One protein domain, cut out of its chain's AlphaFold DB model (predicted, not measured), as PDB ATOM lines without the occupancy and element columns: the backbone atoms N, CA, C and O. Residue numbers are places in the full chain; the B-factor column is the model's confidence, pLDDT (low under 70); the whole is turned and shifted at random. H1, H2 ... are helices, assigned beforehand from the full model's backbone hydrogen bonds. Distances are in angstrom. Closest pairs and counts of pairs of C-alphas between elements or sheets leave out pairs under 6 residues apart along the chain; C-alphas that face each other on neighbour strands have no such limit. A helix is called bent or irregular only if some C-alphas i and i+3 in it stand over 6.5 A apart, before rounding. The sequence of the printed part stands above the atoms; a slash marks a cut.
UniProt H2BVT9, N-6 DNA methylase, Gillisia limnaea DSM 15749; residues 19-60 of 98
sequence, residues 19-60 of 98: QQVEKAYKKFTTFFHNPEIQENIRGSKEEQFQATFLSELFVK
ATOM      1  N   GLN A  19     -37.802 -29.892  53.070       89.88
ATOM      2  CA  GLN A  19     -36.696 -29.173  52.424       89.88
ATOM      3  C   GLN A  19     -36.730 -29.284  50.893       89.88
ATOM      4  O   GLN A  19     -36.475 -28.303  50.187       89.88
ATOM      5  N   GLN A  20     -37.055 -30.467  50.356       88.62
ATOM      6  CA  GLN A  20     -37.180 -30.652  48.910       88.62
ATOM      7  C   GLN A  20     -38.374 -29.872  48.362       88.62
ATOM      8  O   GLN A  20     -38.244 -29.200  47.335       88.62
ATOM      9  N   VAL A  21     -39.506 -29.914  49.071       89.38
ATOM     10  CA  VAL A  21     -40.717 -29.171  48.701       89.38
ATOM     11  C   VAL A  21     -40.457 -27.667  48.733       89.38
ATOM     12  O   VAL A  21     -40.791 -26.976  47.774       89.38
ATOM     13  N   GLU A  22     -39.797 -27.151  49.770       92.44
ATOM     14  CA  GLU A  22     -39.469 -25.729  49.878       92.44
ATOM     15  C   GLU A  22     -38.538 -25.279  48.739       92.44
ATOM     16  O   GLU A  22     -38.763 -24.243  48.107       92.44
ATOM     17  N   LYS A  23     -37.510 -26.077  48.420       93.00
ATOM     18  CA  LYS A  23     -36.590 -25.790  47.311       93.00
ATOM     19  C   LYS A  23     -37.308 -25.795  45.961       93.00
ATOM     20  O   LYS A  23     -37.067 -24.907  45.140       93.00
ATOM     21  N   ALA A  24     -38.174 -26.776  45.726       91.38
ATOM     22  CA  ALA A  24     -38.992 -26.854  44.521       91.38
ATOM     23  C   ALA A  24     -39.943 -25.649  44.430       91.38
ATOM     24  O   ALA A  24     -40.005 -24.984  43.395       91.38
ATOM     25  N   TYR A  25     -40.598 -25.292  45.534       92.56
ATOM     26  CA  TYR A  25     -41.502 -24.149  45.602       92.56
ATOM     27  C   TYR A  25     -40.785 -22.825  45.322       92.56
ATOM     28  O   TYR A  25     -41.278 -22.028  44.533       92.56
ATOM     29  N   LYS A  26     -39.577 -22.607  45.857       94.38
ATOM     30  CA  LYS A  26     -38.772 -21.412  45.536       94.38
ATOM     31  C   LYS A  26     -38.465 -21.296  44.042       94.38
ATOM     32  O   LYS A  26     -38.556 -20.208  43.477       94.38
ATOM     33  N   LYS A  27     -38.123 -22.407  43.382       93.12
ATOM     34  CA  LYS A  27     -37.914 -22.419  41.924       93.12
ATOM     35  C   LYS A  27     -39.204 -22.090  41.175       93.12
ATOM     36  O   LYS A  27     -39.177 -21.303  40.233       93.12
ATOM     37  N   PHE A  28     -40.323 -22.662  41.622       93.06
ATOM     38  CA  PHE A  28     -41.637 -22.406  41.048       93.06
ATOM     39  C   PHE A  28     -42.009 -20.923  41.151       93.06
ATOM     40  O   PHE A  28     -42.324 -20.305  40.137       93.06
ATOM     41  N   THR A  29     -41.917 -20.326  42.341       94.00
ATOM     42  CA  THR A  29     -42.284 -18.918  42.544       94.00
ATOM     43  C   THR A  29     -41.369 -17.973  41.775       94.00
ATOM     44  O   THR A  29     -41.850 -16.998  41.210       94.00
ATOM     45  N   THR A  30     -40.077 -18.288  41.661       94.19
ATOM     46  CA  THR A  30     -39.121 -17.470  40.892       94.19
ATOM     47  C   THR A  30     -39.556 -17.287  39.436       94.19
ATOM     48  O   THR A  30     -39.422 -16.193  38.892       94.19
ATOM     49  N   PHE A  31     -40.096 -18.333  38.804       92.25
ATOM     50  CA  PHE A  31     -40.530 -18.269  37.408       92.25
ATOM     51  C   PHE A  31     -42.009 -17.879  37.273       92.25
ATOM     52  O   PHE A  31     -42.351 -16.926  36.578       92.25
ATOM     53  N   PHE A  32     -42.906 -18.584  37.966       91.75
ATOM     54  CA  PHE A  32     -44.351 -18.447  37.774       91.75
ATOM     55  C   PHE A  32     -44.976 -17.274  38.536       91.75
ATOM     56  O   PHE A  32     -46.078 -16.856  38.182       91.75
ATOM     57  N   HIS A  33     -44.319 -16.725  39.567       93.56
ATOM     58  CA  HIS A  33     -44.810 -15.521  40.259       93.56
ATOM     59  C   HIS A  33     -44.191 -14.229  39.715       93.56
ATOM     60  O   HIS A  33     -44.518 -13.151  40.208       93.56
ATOM     61  N   ASN A  34     -43.322 -14.305  38.702       93.56
ATOM     62  CA  ASN A  34     -42.799 -13.111  38.055       93.56
ATOM     63  C   ASN A  34     -43.901 -12.470  37.179       93.56
ATOM     64  O   ASN A  34     -44.382 -13.118  36.244       93.56
ATOM     65  N   PRO A  35     -44.307 -11.214  37.452       94.06
ATOM     66  CA  PRO A  35     -45.393 -10.556  36.728       94.06
ATOM     67  C   PRO A  35     -45.104 -10.378  35.231       94.06
ATOM     68  O   PRO A  35     -46.015 -10.556  34.424       94.06
ATOM     69  N   GLU A  36     -43.853 -10.119  34.845       93.00
ATOM     70  CA  GLU A  36     -43.456  -9.971  33.436       93.00
ATOM     71  C   GLU A  36     -43.602 -11.298  32.682       93.00
ATOM     72  O   GLU A  36     -44.111 -11.351  31.563       93.00
ATOM     73  N   ILE A  37     -43.212 -12.406  33.324       90.81
ATOM     74  CA  ILE A  37     -43.376 -13.749  32.757       90.81
ATOM     75  C   ILE A  37     -44.863 -14.073  32.613       90.81
ATOM     76  O   ILE A  37     -45.275 -14.572  31.569       90.81
ATOM     77  N   GLN A  38     -45.690 -13.754  33.610       92.69
ATOM     78  CA  GLN A  38     -47.136 -13.966  33.517       92.69
ATOM     79  C   GLN A  38     -47.772 -13.177  32.369       92.69
ATOM     80  O   GLN A  38     -48.648 -13.705  31.684       92.69
ATOM     81  N   GLU A  39     -47.354 -11.933  32.149       93.12
ATOM     82  CA  GLU A  39     -47.843 -11.118  31.037       93.12
ATOM     83  C   GLU A  39     -47.438 -11.718  29.684       93.12
ATOM     84  O   GLU A  39     -48.294 -11.927  28.820       93.12
ATOM     85  N   ASN A  40     -46.175 -12.132  29.548       89.12
ATOM     86  CA  ASN A  40     -45.683 -12.829  28.359       89.12
ATOM     87  C   ASN A  40     -46.443 -14.139  28.095       89.12
ATOM     88  O   ASN A  40     -46.777 -14.438  26.948       89.12
ATOM     89  N   ILE A  41     -46.764 -14.908  29.142       88.38
ATOM     90  CA  ILE A  41     -47.561 -16.140  29.032       88.38
ATOM     91  C   ILE A  41     -48.971 -15.829  28.530       88.38
ATOM     92  O   ILE A  41     -49.454 -16.516  27.633       88.38
ATOM     93  N   ARG A  42     -49.627 -14.788  29.062       89.06
ATOM     94  CA  ARG A  42     -50.976 -14.381  28.624       89.06
ATOM     95  C   ARG A  42     -51.008 -13.942  27.159       89.06
ATOM     96  O   ARG A  42     -52.023 -14.148  26.501       89.06
ATOM     97  N   GLY A  43     -49.924 -13.348  26.660       88.62
ATOM     98  CA  GLY A  43     -49.788 -12.946  25.256       88.62
ATOM     99  C   GLY A  43     -49.330 -14.060  24.303       88.62
ATOM    100  O   GLY A  43     -49.401 -13.884  23.087       88.62
ATOM    101  N   SER A  44     -48.858 -15.196  24.823       85.38
ATOM    102  CA  SER A  44     -48.274 -16.279  24.022       85.38
ATOM    103  C   SER A  44     -49.319 -17.288  23.545       85.38
ATOM    104  O   SER A  44     -50.305 -17.569  24.228       85.38
ATOM    105  N   LYS A  45     -49.083 -17.901  22.380       82.56
ATOM    106  CA  LYS A  45     -49.896 -19.040  21.927       82.56
ATOM    107  C   LYS A  45     -49.554 -20.293  22.734       82.56
ATOM    108  O   LYS A  45     -48.395 -20.508  23.085       82.56
ATOM    109  N   GLU A  46     -50.546 -21.160  22.941       77.56
ATOM    110  CA  GLU A  46     -50.391 -22.434  23.661       77.56
ATOM    111  C   GLU A  46     -49.202 -23.249  23.134       77.56
ATOM    112  O   GLU A  46     -48.351 -23.655  23.911       77.56
ATOM    113  N   GLU A  47     -49.073 -23.395  21.814       77.69
ATOM    114  CA  GLU A  47     -47.997 -24.161  21.162       77.69
ATOM    115  C   GLU A  47     -46.591 -23.623  21.477       77.69
ATOM    116  O   GLU A  47     -45.635 -24.387  21.580       77.69
ATOM    117  N   GLN A  48     -46.461 -22.305  21.653       76.38
ATOM    118  CA  GLN A  48     -45.188 -21.658  21.974       76.38
ATOM    119  C   GLN A  48     -44.843 -21.821  23.453       76.38
ATOM    120  O   GLN A  48     -43.676 -21.983  23.811       76.38
ATOM    121  N   PHE A  49     -45.857 -21.786  24.319       84.88
ATOM    122  CA  PHE A  49     -45.648 -21.857  25.757       84.88
ATOM    123  C   PHE A  49     -45.651 -23.289  26.308       84.88
ATOM    124  O   PHE A  49     -45.013 -23.532  27.326       84.88
ATOM    125  N   GLN A  50     -46.289 -24.257  25.648       79.81
ATOM    126  CA  GLN A  50     -46.432 -25.631  26.145       79.81
ATOM    127  C   GLN A  50     -45.074 -26.289  26.433       79.81
ATOM    128  O   GLN A  50     -44.877 -26.857  27.507       79.81
ATOM    129  N   ALA A  51     -44.114 -26.177  25.509       83.94
ATOM    130  CA  ALA A  51     -42.770 -26.726  25.701       83.94
ATOM    131  C   ALA A  51     -42.035 -26.040  26.868       83.94
ATOM    132  O   ALA A  51     -41.444 -26.711  27.717       83.94
ATOM    133  N   THR A  52     -42.131 -24.711  26.947       86.38
ATOM    134  CA  THR A  52     -41.552 -23.915  28.037       86.38
ATOM    135  C   THR A  52     -42.168 -24.296  29.379       86.38
ATOM    136  O   THR A  52     -41.440 -24.568  30.326       86.38
ATOM    137  N   PHE A  53     -43.492 -24.417  29.460       88.56
ATOM    138  CA  PHE A  53     -44.204 -24.839  30.662       88.56
ATOM    139  C   PHE A  53     -43.733 -26.207  31.157       88.56
ATOM    140  O   PHE A  53     -43.432 -26.368  32.341       88.56
ATOM    141  N   LEU A  54     -43.621 -27.184  30.251       86.75
ATOM    142  CA  LEU A  54     -43.147 -28.520  30.601       86.75
ATOM    143  C   LEU A  54     -41.703 -28.489  31.126       86.75
ATOM    144  O   LEU A  54     -41.390 -29.173  32.100       86.75
ATOM    145  N   SER A  55     -40.835 -27.669  30.536       86.56
ATOM    146  CA  SER A  55     -39.449 -27.518  30.992       86.56
ATOM    147  C   SER A  55     -39.368 -26.830  32.361       86.56
ATOM    148  O   SER A  55     -38.734 -27.330  33.292       86.56
ATOM    149  N   GLU A  56     -40.058 -25.707  32.533       91.00
ATOM    150  CA  GLU A  56     -39.983 -24.901  33.754       91.00
ATOM    151  C   GLU A  56     -40.631 -25.607  34.948       91.00
ATOM    152  O   GLU A  56     -40.075 -25.601  36.045       91.00
ATOM    153  N   LEU A  57     -41.767 -26.281  34.748       90.31
ATOM    154  CA  LEU A  57     -42.440 -26.994  35.829       90.31
ATOM    155  C   LEU A  57     -41.869 -28.401  36.022       90.31
ATOM    156  O   LEU A  57     -41.380 -28.745  37.097       90.31
ATOM    157  N   PHE A  58     -41.920 -29.250  35.000       87.00
ATOM    158  CA  PHE A  58     -41.608 -30.657  35.220       87.00
ATOM    159  C   PHE A  58     -40.108 -30.917  35.296       87.00
ATOM    160  O   PHE A  58     -39.679 -31.678  36.157       87.00
ATOM    161  N   VAL A  59     -39.294 -30.265  34.467       87.31
ATOM    162  CA  VAL A  59     -37.840 -30.481  34.510       87.31
ATOM    163  C   VAL A  59     -37.220 -29.707  35.670       87.31
ATOM    164  O   VAL A  59     -36.595 -30.298  36.551       87.31
ATOM    165  N   LYS A  60     -37.406 -28.383  35.732       88.56
ATOM    166  CA  LYS A  60     -36.677 -27.563  36.715       88.56
ATOM    167  C   LYS A  60     -37.204 -27.678  38.145       88.56
ATOM    168  O   LYS A  60     -36.387 -27.669  39.079       88.56
TER     169      LYS A  60
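What this domain is: This is residues 19 to 60 of the 98 residues of the protein "N-6 DNA methylase" of Gillisia limnaea DSM 15749 (UniProt H2BVT9). What shape do the helices make? The printed part is a flat, open horseshoe of three helices: H1 runs out, short H2 makes the turn, and H3 folds back until its residues 56 to 60 meet residues 27 to 31 of H1. What is it made of, and how large is it? It has 42 residues with three named helices, in the order H1, H2, H3, and no named strand; the class is all helix. It is only just loose, close to compact, with a radius of gyration of the C-alphas of 11.1 A, and spans 35 by 20 by 8 A.

How they stand to each other: What touches the longest helix? H3, residues 46 to 60, touches H1, residues 19 to 32, with residues 56 to 60 alone, and H1 touches it with residues 27 to 31 alone. Their closest C-alphas, of Phe 28 and Leu 57, are 7.0 A apart; they run opposite ways at a shallow tilt of 25 degrees. Where is the third helix? H2, residues 35 to 43, is close to H3 but not clearly touching, with the closest C-alphas, of Ile 41 and Phe 49, 6.9 A apart; they run opposite ways at a steep tilt of 37 degrees, only just beyond shallow. H2 is also close to H1 but not clearly touching: the closest C-alphas, of Phe 32 and Gln 38, are 6.8 A apart. How do the backbones run? In H1 and H2 every O i to N i+4 pair is within hydrogen-bond range, in H3 8 of 11.

Where its parts are: Where do the longer helices lie? H3 is 19.6 A long and ends at C-alpha 60, (-36.677, -27.563, 36.715); H1 is 19.7 A long and begins at C-alpha 19, (-36.696, -29.173, 52.424). Is one irregular? H3 is, only just: C-alphas 48 and 51 are 6.7 A apart. Where is H2? It is 12.5 A long and begins at C-alpha 35, (-45.393, -10.556, 36.728).

The domain as a whole: What stands free? Residues 33 to 39, of which 35 to 39 belong to H2, and 42 to 48, of which 46 to 48 belong to H3, stand free. Are there cuts, long links or weak places? The printed part has no cut, both links are tight, and no printed residue is under 70 in pLDDT.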